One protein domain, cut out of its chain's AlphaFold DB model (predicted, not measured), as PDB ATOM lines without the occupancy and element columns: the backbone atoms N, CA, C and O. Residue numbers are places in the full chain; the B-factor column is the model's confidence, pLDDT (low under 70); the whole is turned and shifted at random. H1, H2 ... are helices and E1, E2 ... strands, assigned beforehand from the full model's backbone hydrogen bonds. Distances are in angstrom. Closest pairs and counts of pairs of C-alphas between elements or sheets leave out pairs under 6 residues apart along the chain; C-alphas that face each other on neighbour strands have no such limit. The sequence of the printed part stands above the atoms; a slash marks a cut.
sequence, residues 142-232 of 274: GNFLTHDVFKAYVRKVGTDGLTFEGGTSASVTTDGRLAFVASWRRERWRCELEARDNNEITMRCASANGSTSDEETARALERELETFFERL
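This is residues 142 to 232 of the 274 residues of the protein "Unnamed product" of Ostreococcus tauri (UniProt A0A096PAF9). A strongly twisted sheet of four strands, folded back and forth as a meander, has one long helix, H3, packed on one face at its E4 side, while two short helices, H1 and H2, lie by the E1 edge. The printed part has 91 residues, with three named helices and four named strands in the order H1 H2 E1 E2 E3 E4 H3; the sheet's order is E1 E2 E3 E4, antiparallel throughout. The class is mixed, helices and strands. The whole is compact, with a radius of gyration of the C-alphas of 12.5 A, and rounded, spanning 32 by 29 by 25 A.

H1, residues 142 to 146, and H2, residues 148 to 157, are close but not clearly touching; their closest C-alphas, of Phe 144 and Phe 150, are 6.8 A apart. E1, residues 163 to 165, begins a meander, each strand the antiparallel neighbour of the one before, which runs on through E2, residues 178 to 184, E3, residues 187 to 195, and E4, residues 201 to 207. H1 is on this sheet at a height of 7.7 A, over none of its strands; its closest C-alpha pair with E1 is Leu 145 and Phe 164, 6.0 A. H2 only grazes the sheet, with residues 150 to 155. The hairpin E1 and E2 has N 163 and O 183 within hydrogen-bond range at 2.9 A. The hairpin E2 and E3 has N 182 and O 189 at 2.9 A, and the hairpin E3 and E4 has N 192 and O 204 at 2.8 A. H3, residues 215 to 230, is on one face of the sheet, giving two layers, a helix over a sheet; its closest C-alpha pair with E4 is Met 203 and Glu 222, 5.1 A. H1 and H3 are apart, and H2 and H3 only just so, at 8.0 A. In H1, H2 and H3 every O i to N i+4 pair is within hydrogen-bond range.

H1 begins at C-alpha 142, (45.747, 33.835, -35.083). H2 measures 14.3 A from first to last C-alpha, E2 18.0 A, E3 25.0 A and E4 20.1 A; E1 has three residues. E3 begins at C-alpha 187, (35.549, 49.412, -39.758). H3 measures 22.4 A and ends at C-alpha 230, (30.436, 27.167, -42.535).

The C-alphas farthest apart, of Asn 198 and Ser 211, are 34.3 A from each other. The printed part has no cut. The link from E1 to E2, residues 166 to 177, is long; within it residues 171 to 172 pair antiparallel with residues 178 to 179 of E2. The mean pLDDT of the printed part is 89.9, and residues 210 to 213 are under 70.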
ATOM      1  N   GLY A 142      45.268  32.576 -34.504       96.00
ATOM      2  CA  GLY A 142      45.747  33.835 -35.083       96.00
ATOM      3  C   GLY A 142      46.635  33.644 -36.318       96.00
ATOM      4  O   GLY A 142      46.561  34.428 -37.270       96.00
ATOM      5  N   ASN A 143      47.461  32.595 -36.326       95.00
ATOM      6  CA  ASN A 143      48.267  32.226 -37.486       95.00
ATOM      7  C   ASN A 143      47.378  31.793 -38.659       95.00
ATOM      8  O   ASN A 143      47.573  32.274 -39.772       95.00
ATOM      9  N   PHE A 144      46.373  30.951 -38.408       94.75
ATOM     10  CA  PHE A 144      45.433  30.472 -39.417       94.75
ATOM     11  C   PHE A 144      44.694  31.625 -40.109       94.75
ATOM     12  O   PHE A 144      44.749  31.738 -41.335       94.75
ATOM     13  N   LEU A 145      44.099  32.538 -39.333       94.88
ATOM     14  CA  LEU A 145      43.355  33.696 -39.851       94.88
ATOM     15  C   LEU A 145      44.196  34.631 -40.730       94.88
ATOM     16  O   LEU A 145      43.681  35.313 -41.616       94.88
ATOM     17  N   THR A 146      45.506  34.686 -40.490       93.69
ATOM     18  CA  THR A 146      46.422  35.551 -41.246       93.69
ATOM     19  C   THR A 146      47.221  34.815 -42.311       93.69
ATOM     20  O   THR A 146      47.977  35.459 -43.051       93.69
ATOM     21  N   HIS A 147      47.037  33.504 -42.433       92.44
ATOM     22  CA  HIS A 147      47.771  32.681 -43.373       92.44
ATOM     23  C   HIS A 147      47.364  32.972 -44.823       92.44
ATOM     24  O   HIS A 147      46.208  33.287 -45.119       92.44
ATOM     25  N   ASP A 148      48.311  32.824 -45.753       90.44
ATOM     26  CA  ASP A 148      48.082  33.091 -47.179       90.44
ATOM     27  C   ASP A 148      46.973  32.212 -47.765       90.44
ATOM     28  O   ASP A 148      46.207  32.680 -48.603       90.44
ATOM     29  N   VAL A 149      46.856  30.962 -47.306       89.69
ATOM     30  CA  VAL A 149      45.810  30.035 -47.773       89.69
ATOM     31  C   VAL A 149      44.420  30.531 -47.366       89.69
ATOM     32  O   VAL A 149      43.513  30.568 -48.194       89.69
ATOM     33  N   PHE A 150      44.260  30.987 -46.123       90.50
ATOM     34  CA  PHE A 150      42.991  31.535 -45.650       90.50
ATOM     35  C   PHE A 150      42.656  32.848 -46.368       90.50
ATOM     36  O   PHE A 150      41.559  33.014 -46.895       90.50
ATOM     37  N   LYS A 151      43.635  33.748 -46.512       90.56
ATOM     38  CA  LYS A 151      43.482  34.994 -47.283       90.56
ATOM     39  C   LYS A 151      43.117  34.747 -48.746       90.56
ATOM     40  O   LYS A 151      42.341  35.512 -49.316       90.56
ATOM     41  N   ALA A 152      43.683  33.716 -49.370       88.12
ATOM     42  CA  ALA A 152      43.340  33.337 -50.735       88.12
ATOM     43  C   ALA A 152      41.874  32.898 -50.833       88.12
ATOM     44  O   ALA A 152      41.181  33.322 -51.758       88.12
ATOM     45  N   TYR A 153      41.385  32.133 -49.854       88.44
ATOM     46  CA  TYR A 153      39.979  31.743 -49.782       88.44
ATOM     47  C   TYR A 153      39.048  32.952 -49.590       88.44
ATOM     48  O   TYR A 153      38.105  33.113 -50.360       88.44
ATOM     49  N   VAL A 154      39.363  33.867 -48.667       88.50
ATOM     50  CA  VAL A 154      38.616  35.130 -48.467       88.50
ATOM     51  C   VAL A 154      38.470  35.907 -49.782       88.50
ATOM     52  O   VAL A 154      37.373  36.318 -50.158       88.50
ATOM     53  N   ARG A 155      39.562  36.041 -50.546       87.31
ATOM     54  CA  ARG A 155      39.542  36.698 -51.866       87.31
ATOM     55  C   ARG A 155      38.709  35.941 -52.901       87.31
ATOM     56  O   ARG A 155      38.064  36.580 -53.722       87.31
ATOM     57  N   LYS A 156      38.743  34.603 -52.882       87.25
ATOM     58  CA  LYS A 156      37.997  33.731 -53.807       87.25
ATOM     59  C   LYS A 156      36.487  33.836 -53.591       87.25
ATOM     60  O   LYS A 156      35.746  33.829 -54.566       87.25
ATOM     61  N   VAL A 157      36.042  33.927 -52.336       85.38
ATOM     62  CA  VAL A 157      34.613  34.019 -51.984       85.38
ATOM     63  C   VAL A 157      34.056  35.433 -52.180       85.38
ATOM     64  O   VAL A 157      32.860  35.583 -52.401       85.38
ATOM     65  N   GLY A 158      34.913  36.459 -52.183       76.00
ATOM     66  CA  GLY A 158      34.511  37.823 -52.527       76.00
ATOM     67  C   GLY A 158      33.810  38.576 -51.394       76.00
ATOM     68  O   GLY A 158      32.978  39.432 -51.665       76.00
ATOM     69  N   THR A 159      34.137  38.280 -50.134       75.38
ATOM     70  CA  THR A 159      33.654  39.054 -48.976       75.38
ATOM     71  C   THR A 159      34.264  40.460 -49.012       75.38
ATOM     72  O   THR A 159      35.484  40.609 -48.860       75.38
ATOM     73  N   ASP A 160      33.445  41.481 -49.271       71.31
ATOM     74  CA  ASP A 160      33.854  42.858 -49.583       71.31
ATOM     75  C   ASP A 160      34.828  43.452 -48.550       71.31
ATOM     76  O   ASP A 160      34.452  43.949 -47.487       71.31
ATOM     77  N   GLY A 161      36.123  43.438 -48.880       79.94
ATOM     78  CA  GLY A 161      37.166  44.055 -48.058       79.94
ATOM     79  C   GLY A 161      37.369  43.409 -46.683       79.94
ATOM     80  O   GLY A 161      38.000  44.032 -45.827       79.94
ATOM     81  N   LEU A 162      36.862  42.189 -46.470       90.56
ATOM     82  CA  LEU A 162      37.055  41.458 -45.223       90.56
ATOM     83  C   LEU A 162      38.531  41.086 -45.058       90.56
ATOM     84  O   LEU A 162      39.148  40.452 -45.917       90.56
ATOM     85  N   THR A 163      39.117  41.489 -43.939       92.62
ATOM     86  CA  THR A 163      40.495  41.151 -43.575       92.62
ATOM     87  C   THR A 163      40.568  40.797 -42.102       92.62
ATOM     88  O   THR A 163      39.791  41.304 -41.302       92.62
ATOM     89  N   PHE A 164      41.500  39.925 -41.739       94.25
ATOM     90  CA  PHE A 164      41.620  39.402 -40.382       94.25
ATOM     91  C   PHE A 164      42.957  39.798 -39.770       94.25
ATOM     92  O   PHE A 164      43.989  39.833 -40.452       94.25
ATOM     93  N   GLU A 165      42.937  40.069 -38.472       93.31
ATOM     94  CA  GLU A 165      44.126  40.330 -37.673       93.31
ATOM     95  C   GLU A 165      44.537  39.083 -36.889       93.31
ATOM     96  O   GLU A 165      43.702  38.371 -36.333       93.31
ATOM     97  N   GLY A 166      45.844  38.835 -36.822       87.81
ATOM     98  CA  GLY A 166      46.419  37.711 -36.086       87.81
ATOM     99  C   GLY A 166      47.103  38.145 -34.794       87.81
ATOM    100  O   GLY A 166      46.905  39.250 -34.287       87.81
ATOM    101  N   GLY A 167      47.965  37.273 -34.272       86.12
ATOM    102  CA  GLY A 167      48.692  37.530 -33.031       86.12
ATOM    103  C   GLY A 167      47.742  37.651 -31.839       86.12
ATOM    104  O   GLY A 167      46.847  36.832 -31.675       86.12
ATOM    105  N   THR A 168      47.919  38.685 -31.015       87.81
ATOM    106  CA  THR A 168      47.118  38.895 -29.794       87.81
ATOM    107  C   THR A 168      45.676  39.323 -30.061       87.81
ATOM    108  O   THR A 168      44.885  39.396 -29.125       87.81
ATOM    109  N   SER A 169      45.330  39.642 -31.312       92.19
ATOM    110  CA  SER A 169      43.955  39.957 -31.702       92.19
ATOM    111  C   SER A 169      43.077  38.710 -31.826       92.19
ATOM    112  O   SER A 169      41.870  38.869 -31.962       92.19
ATOM    113  N   ALA A 170      43.653  37.504 -31.767       96.06
ATOM    114  CA  ALA A 170      42.950  36.230 -31.858       96.06
ATOM    115  C   ALA A 170      43.192  35.381 -30.600       96.06
ATOM    116  O   ALA A 170      44.310  35.319 -30.087       96.06
ATOM    117  N   SER A 171      42.147  34.731 -30.089       96.81
ATOM    118  CA  SER A 171      42.254  33.899 -28.888       96.81
ATOM    119  C   SER A 171      41.153  32.853 -28.775       96.81
ATOM    120  O   SER A 171      40.004  33.125 -29.112       96.81
ATOM    121  N   VAL A 172      41.489  31.706 -28.188       96.75
ATOM    122  CA  VAL A 172      40.510  30.785 -27.603       96.75
ATOM    123  C   VAL A 172      40.152  31.310 -26.216       96.75
ATOM    124  O   VAL A 172      41.023  31.434 -25.353       96.75
ATOM    125  N   THR A 173      38.891  31.663 -26.009       95.88
ATOM    126  CA  THR A 173      38.413  32.260 -24.762       95.88
ATOM    127  C   THR A 173      38.046  31.187 -23.738       95.88
ATOM    128  O   THR A 173      37.712  30.052 -24.081       95.88
ATOM    129  N   THR A 174      38.086  31.539 -22.452       93.94
ATOM    130  CA  THR A 174      37.804  30.598 -21.354       93.94
ATOM    131  C   THR A 174      36.348  30.141 -21.297       93.94
ATOM    132  O   THR A 174      36.068  29.080 -20.748       93.94
ATOM    133  N   ASP A 175      35.428  30.918 -21.867       93.62
ATOM    134  CA  ASP A 175      34.004  30.594 -22.010       93.62
ATOM    135  C   ASP A 175      33.698  29.716 -23.237       93.62
ATOM    136  O   ASP A 175      32.540  29.391 -23.478       93.62
ATOM    137  N   GLY A 176      34.719  29.276 -23.982       94.38
ATOM    138  CA  GLY A 176      34.542  28.330 -25.083       94.38
ATOM    139  C   GLY A 176      34.169  28.990 -26.410       94.38
ATOM    140  O   GLY A 176      33.366  28.446 -27.163       94.38
ATOM    141  N   ARG A 177      34.766  30.145 -26.722       96.44
ATOM    142  CA  ARG A 177      34.616  30.829 -28.013       96.44
ATOM    143  C   ARG A 177      35.964  31.073 -28.684       96.44
ATOM    144  O   ARG A 177      37.025  31.026 -28.061       96.44
ATOM    145  N   LEU A 178      35.917  31.354 -29.979       97.25
ATOM    146  CA  LEU A 178      37.045  31.859 -30.752       97.25
ATOM    147  C   LEU A 178      36.863  33.352 -30.983       97.25
ATOM    148  O   LEU A 178      36.070  33.768 -31.824       97.25
ATOM    149  N   ALA A 179      37.616  34.164 -30.249       97.25
ATOM    150  CA  ALA A 179      37.646  35.600 -30.463       97.25
ATOM    151  C   ALA A 179      38.685  35.957 -31.529       97.25
ATOM    152  O   ALA A 179      39.772  35.371 -31.579       97.25
ATOM    153  N   PHE A 180      38.366  36.932 -32.370       97.38
ATOM    154  CA  PHE A 180      39.297  37.525 -33.320       97.38
ATOM    155  C   PHE A 180      38.903  38.963 -33.657       97.38
ATOM    156  O   PHE A 180      37.814  39.430 -33.319       97.38
ATOM    157  N   VAL A 181      39.800  39.677 -34.331       96.56
ATOM    158  CA  VAL A 181      39.497  40.992 -34.895       96.56
ATOM    159  C   VAL A 181      39.508  40.907 -36.412       96.56
ATOM    160  O   VAL A 181      40.444  40.372 -37.010       96.56
ATOM    161  N   ALA A 182      38.467  41.457 -37.026       94.88
ATOM    162  CA  ALA A 182      38.347  41.592 -38.465       94.88
ATOM    163  C   ALA A 182      38.123  43.057 -38.844       94.88
ATOM    164  O   ALA A 182      37.560  43.833 -38.076       94.88
ATOM    165  N   SER A 183      38.566  43.444 -40.033       92.56
ATOM    166  CA  SER A 183      38.172  44.703 -40.654       92.56
ATOM    167  C   SER A 183      37.237  44.420 -41.820       92.56
ATOM    168  O   SER A 183      37.566  43.610 -42.685       92.56
ATOM    169  N   TRP A 184      36.095  45.099 -41.849       91.25
ATOM    170  CA  TRP A 184      35.069  44.981 -42.883       91.25
ATOM    171  C   TRP A 184      34.494  46.367 -43.157       91.25
ATOM    172  O   TRP A 184      34.263  47.138 -42.226       91.25
ATOM    173  N   ARG A 185      34.347  46.733 -44.437       87.69
ATOM    174  CA  ARG A 185      33.895  48.079 -44.859       87.69
ATOM    175  C   ARG A 185      34.658  49.244 -44.197       87.69
ATOM    176  O   ARG A 185      34.098  50.306 -43.962       87.69
ATOM    177  N   ARG A 186      35.969  49.062 -43.970       85.75
ATOM    178  CA  ARG A 186      36.894  50.013 -43.300       85.75
ATOM    179  C   ARG A 186      36.641  50.224 -41.803       85.75
ATOM    180  O   ARG A 186      37.302  51.067 -41.200       85.75
ATOM    181  N   GLU A 187      35.757  49.443 -41.201       89.69
ATOM    182  CA  GLU A 187      35.549  49.412 -39.758       89.69
ATOM    183  C   GLU A 187      36.209  48.181 -39.147       89.69
ATOM    184  O   GLU A 187      36.371  47.157 -39.810       89.69
ATOM    185  N   ARG A 188      36.608  48.298 -37.879       93.06
ATOM    186  CA  ARG A 188      37.290  47.245 -37.126       93.06
ATOM    187  C   ARG A 188      36.313  46.632 -36.131       93.06
ATOM    188  O   ARG A 188      35.732  47.345 -35.314       93.06
ATOM    189  N   TRP A 189      36.187  45.315 -36.171       94.50
ATOM    190  CA  TRP A 189      35.194  44.537 -35.446       94.50
ATOM    191  C   TRP A 189      35.875  43.491 -34.580       94.50
ATOM    192  O   TRP A 189      36.734  42.748 -35.054       94.50
ATOM    193  N   ARG A 190      35.488  43.425 -33.307       95.62
ATOM    194  CA  ARG A 190      35.802  42.298 -32.435       95.62
ATOM    195  C   ARG A 190      34.691  41.275 -32.599       95.62
ATOM    196  O   ARG A 190      33.543  41.583 -32.292       95.62
ATOM    197  N   CYS A 191      35.046  40.094 -33.077       96.56
ATOM    198  CA  CYS A 191      34.107  39.022 -33.348       96.56
ATOM    199  C   CYS A 191      34.404  37.806 -32.471       96.56
ATOM    200  O   CYS A 191      35.561  37.521 -32.155       96.56
ATOM    201  N   GLU A 192      33.353  37.104 -32.076       97.19
ATOM    202  CA  GLU A 192      33.396  35.871 -31.304       97.19
ATOM    203  C   GLU A 192      32.600  34.798 -32.038       97.19
ATOM    204  O   GLU A 192      31.406  34.958 -32.288       97.19
ATOM    205  N   LEU A 193      33.277  33.704 -32.369       96.50
ATOM    206  CA  LEU A 193      32.695  32.530 -32.999       96.50
ATOM    207  C   LEU A 193      32.463  31.455 -31.932       96.50
ATOM    208  O   LEU A 193      33.384  31.062 -31.214       96.50
ATOM    209  N   GLU A 194      31.229  30.979 -31.832       95.44
ATOM    210  CA  GLU A 194      30.797  29.946 -30.888       95.44
ATOM    211  C   GLU A 194      30.274  28.737 -31.669       95.44
ATOM    212  O   GLU A 194      29.453  28.893 -32.573       95.44
ATOM    213  N   ALA A 195      30.739  27.536 -31.317       92.81
ATOM    214  CA  ALA A 195      30.177  26.301 -31.857       92.81
ATOM    215  C   ALA A 195      28.812  26.012 -31.221       92.81
ATOM    216  O   ALA A 195      28.654  26.112 -30.002       92.81
ATOM    217  N   ARG A 196      27.843  25.616 -32.044       90.00
ATOM    218  CA  ARG A 196      26.532  25.122 -31.621       90.00
ATOM    219  C   ARG A 196      26.441  23.613 -31.823       90.00
ATOM    220  O   ARG A 196      27.342  22.968 -32.365       90.00
ATOM    221  N   ASP A 197      25.328  23.052 -31.370       82.56
ATOM    222  CA  ASP A 197      24.959  21.684 -31.708       82.56
ATOM    223  C   ASP A 197      24.818  21.522 -33.235       82.56
ATOM    224  O   ASP A 197      24.669  22.491 -33.975       82.56
ATOM    225  N   ASN A 198      24.889  20.281 -33.724       81.69
ATOM    226  CA  ASN A 198      24.757  19.943 -35.151       81.69
ATOM    227  C   ASN A 198      25.798  20.578 -36.093       81.69
ATOM    228  O   ASN A 198      25.562  20.645 -37.296       81.69
ATOM    229  N   ASN A 199      26.971  20.955 -35.574       82.62
ATOM    230  CA  ASN A 199      28.090  21.548 -36.324       82.62
ATOM    231  C   ASN A 199      27.864  22.977 -36.843       82.62
ATOM    232  O   ASN A 199      28.709  23.493 -37.581       82.62
ATOM    233  N   GLU A 200      26.775  23.621 -36.433       89.44
ATOM    234  CA  GLU A 200      26.507  25.024 -36.737       89.44
ATOM    235  C   GLU A 200      27.427  25.944 -35.926       89.44
ATOM    236  O   GLU A 200      27.989  25.566 -34.889       89.44
ATOM    237  N   ILE A 201      27.577  27.177 -36.397       94.06
ATOM    238  CA  ILE A 201      28.300  28.223 -35.676       94.06
ATOM    239  C   ILE A 201      27.410  29.439 -35.498       94.06
ATOM    240  O   ILE A 201      26.549  29.731 -36.318       94.06
ATOM    241  N   THR A 202      27.653  30.176 -34.422       95.31
ATOM    242  CA  THR A 202      27.071  31.505 -34.239       95.31
ATOM    243  C   THR A 202      28.168  32.536 -34.102       95.31
ATOM    244  O   THR A 202      29.177  32.282 -33.433       95.31
ATOM    245  N   MET A 203      27.958  33.692 -34.714       96.31
ATOM    246  CA  MET A 203      28.865  34.825 -34.662       96.31
ATOM    247  C   MET A 203      28.269  35.942 -33.815       96.31
ATOM    248  O   MET A 203      27.077  36.227 -33.875       96.31
ATOM    249  N   ARG A 204      29.122  36.607 -33.039       96.00
ATOM    250  CA  ARG A 204      28.803  37.888 -32.406       96.00
ATOM    251  C   ARG A 204      29.882  38.890 -32.727       96.00
ATOM    252  O   ARG A 204      31.044  38.608 -32.453       96.00
ATOM    253  N   CYS A 205      29.523  40.050 -33.256       94.44
ATOM    254  CA  CYS A 205      30.481  41.094 -33.588       94.44
ATOM    255  C   CYS A 205      30.103  42.423 -32.935       94.44
ATOM    256  O   CYS A 205      28.954  42.850 -32.937       94.44
ATOM    257  N   ALA A 206      31.107  43.112 -32.404       93.00
ATOM    258  CA  ALA A 206      30.974  44.452 -31.856       93.00
ATOM    259  C   ALA A 206      32.068  45.359 -32.419       93.00
ATOM    260  O   ALA A 206      33.187  44.906 -32.683       93.00
ATOM    261  N   SER A 207      31.772  46.651 -32.575       91.00
ATOM    262  CA  SER A 207      32.791  47.637 -32.948       91.00
ATOM    263  C   SER A 207      33.963  47.591 -31.970       91.00
ATOM    264  O   SER A 207      33.803  47.768 -30.760       91.00
ATOM    265  N   ALA A 208      35.171  47.394 -32.497       85.50
ATOM    266  CA  ALA A 208      36.386  47.379 -31.689       85.50
ATOM    267  C   ALA A 208      36.754  48.778 -31.162       85.50
ATOM    268  O   ALA A 208      37.524  48.892 -30.209       85.50
ATOM    269  N   ASN A 209      36.212  49.837 -31.773       80.81
ATOM    270  CA  ASN A 209      36.530  51.228 -31.446       80.81
ATOM    271  C   ASN A 209      35.518  51.867 -30.480       80.81
ATOM    272  O   ASN A 209      35.611  53.063 -30.214       80.81
ATOM    273  N   GLY A 210      34.546  51.103 -29.967       67.00
ATOM    274  CA  GLY A 210      33.543  51.607 -29.023       67.00
ATOM    275  C   GLY A 210      32.554  52.611 -29.623       67.00
ATOM    276  O   GLY A 210      31.791  53.226 -28.880       67.00
ATOM    277  N   SER A 211      32.542  52.783 -30.949       64.38
ATOM    278  CA  SER A 211      31.410  53.419 -31.620       64.38
ATOM    279  C   SER A 211      30.178  52.539 -31.415       64.38
ATOM    280  O   SER A 211      30.278  51.312 -31.457       64.38
ATOM    281  N   THR A 212      29.007  53.148 -31.213       58.53
ATOM    282  CA  THR A 212      27.726  52.475 -31.452       58.53
ATOM    283  C   THR A 212      27.665  52.153 -32.938       58.53
ATOM    284  O   THR A 212      27.131  52.931 -33.727       58.53
ATOM    285  N   SER A 213      28.314  51.062 -33.343       62.47
ATOM    286  CA  SER A 213      28.067  50.467 -34.642       62.47
ATOM    287  C   SER A 213      26.585  50.157 -34.710       62.47
ATOM    288  O   SER A 213      26.028  49.609 -33.756       62.47
ATOM    289  N   ASP A 214      25.976  50.522 -35.827       75.44
ATOM    290  CA  ASP A 214      24.602  50.168 -36.124       75.44
ATOM    291  C   ASP A 214      24.415  48.653 -35.935       75.44
ATOM    292  O   ASP A 214      25.166  47.843 -36.491       75.44
ATOM    293  N   GLU A 215      23.452  48.276 -35.096       85.81
ATOM    294  CA  GLU A 215      23.150  46.881 -34.774       85.81
ATOM    295  C   GLU A 215      22.811  46.095 -36.049       85.81
ATOM    296  O   GLU A 215      23.152  44.918 -36.172       85.81
ATOM    297  N   GLU A 216      22.215  46.759 -37.043       88.88
ATOM    298  CA  GLU A 216      21.951  46.170 -38.352       88.88
ATOM    299  C   GLU A 216      23.247  45.819 -39.098       88.88
ATOM    300  O   GLU A 216      23.359  44.738 -39.685       88.88
ATOM    301  N   THR A 217      24.262  46.684 -39.018       89.44
ATOM    302  CA  THR A 217      25.577  46.441 -39.627       89.44
ATOM    303  C   THR A 217      26.307  45.292 -38.928       89.44
ATOM    304  O   THR A 217      26.880  44.439 -39.608       89.44
ATOM    305  N   ALA A 218      26.232  45.215 -37.595       91.62
ATOM    306  CA  ALA A 218      26.787  44.096 -36.831       91.62
ATOM    307  C   ALA A 218      26.145  42.762 -37.251       91.62
ATOM    308  O   ALA A 218      26.852  41.831 -37.628       91.62
ATOM    309  N   ARG A 219      24.809  42.706 -37.311       93.06
ATOM    310  CA  ARG A 219      24.054  41.513 -37.741       93.06
ATOM    311  C   ARG A 219      24.293  41.132 -39.203       93.06
ATOM    312  O   ARG A 219      24.152  39.969 -39.583       93.06
ATOM    313  N   ALA A 220      24.583  42.103 -40.069       92.12
ATOM    314  CA  ALA A 220      24.973  41.829 -41.448       92.12
ATOM    315  C   ALA A 220      26.340  41.131 -41.501       92.12
ATOM    316  O   ALA A 220      26.459  40.096 -42.155       92.12
ATOM    317  N   LEU A 221      27.326  41.648 -40.759       93.25
ATOM    318  CA  LEU A 221      28.652  41.039 -40.652       93.25
ATOM    319  C   LEU A 221      28.600  39.648 -40.009       93.25
ATOM    320  O   LEU A 221      29.262  38.735 -40.491       93.25
ATOM    321  N   GLU A 222      27.812  39.475 -38.947       95.31
ATOM    322  CA  GLU A 222      27.637  38.186 -38.267       95.31
ATOM    323  C   GLU A 222      27.179  37.102 -39.245       95.31
ATOM    324  O   GLU A 222      27.863  36.092 -39.391       95.31
ATOM    325  N   ARG A 223      26.107  37.358 -40.008       93.56
ATOM    326  CA  ARG A 223      25.594  36.420 -41.023       93.56
ATOM    327  C   ARG A 223      26.595  36.139 -42.143       93.56
ATOM    328  O   ARG A 223      26.681  35.009 -42.630       93.56
ATOM    329  N   GLU A 224      27.331  37.163 -42.578       93.06
ATOM    330  CA  GLU A 224      28.372  37.009 -43.600       93.06
ATOM    331  C   GLU A 224      29.499  36.099 -43.095       93.06
ATOM    332  O   GLU A 224      29.907  35.179 -43.803       93.06
ATOM    333  N   LEU A 225      29.955  36.300 -41.855       94.25
ATOM    334  CA  LEU A 225      31.002  35.489 -41.241       94.25
ATOM    335  C   LEU A 225      30.540  34.064 -40.918       94.25
ATOM    336  O   LEU A 225      31.315  33.136 -41.135       94.25
ATOM    337  N   GLU A 226      29.309  33.871 -40.443       94.38
ATOM    338  CA  GLU A 226      28.717  32.538 -40.244       94.38
ATOM    339  C   GLU A 226      28.740  31.754 -41.557       94.38
ATOM    340  O   GLU A 226      29.403  30.723 -41.665       94.38
ATOM    341  N   THR A 227      28.144  32.324 -42.608       92.12
ATOM    342  CA  THR A 227      28.116  31.701 -43.940       92.12
ATOM    343  C   THR A 227      29.527  31.429 -44.465       92.12
ATOM    344  O   THR A 227      29.784  30.401 -45.094       92.12
ATOM    345  N   PHE A 228      30.456  32.357 -44.233       92.62
ATOM    346  CA  PHE A 228      31.842  32.224 -44.661       92.62
ATOM    347  C   PHE A 228      32.547  31.043 -43.976       92.62
ATOM    348  O   PHE A 228      33.173  30.231 -44.660       92.62
ATOM    349  N   PHE A 229      32.449  30.925 -42.650       93.31
ATOM    350  CA  PHE A 229      33.126  29.867 -41.899       93.31
ATOM    351  C   PHE A 229      32.471  28.496 -42.105       93.31
ATOM    352  O   PHE A 229      33.190  27.510 -42.243       93.31
ATOM    353  N   GLU A 230      31.144  28.422 -42.228       92.06
ATOM    354  CA  GLU A 230      30.436  27.167 -42.535       92.06
ATOM    355  C   GLU A 230      30.789  26.609 -43.915       92.06
ATOM    356  O   GLU A 230      30.770  25.398 -44.144       92.06
ATOM    357  N   ARG A 231      31.133  27.491 -44.859       92.44
ATOM    358  CA  ARG A 231      31.511  27.114 -46.226       92.44
ATOM    359  C   ARG A 231      33.017  27.046 -46.431       92.44
ATOM    360  O   ARG A 231      33.442  26.804 -47.564       92.44
ATOM    361  N   LEU A 232      33.807  27.261 -45.379       93.44
ATOM    362  CA  LEU A 232      35.258  27.361 -45.442       93.44
ATOM    363  C   LEU A 232      35.868  26.125 -46.110       93.44
ATOM    364  O   LEU A 232      35.666  24.994 -45.668       93.44
TER     365      LEU A 232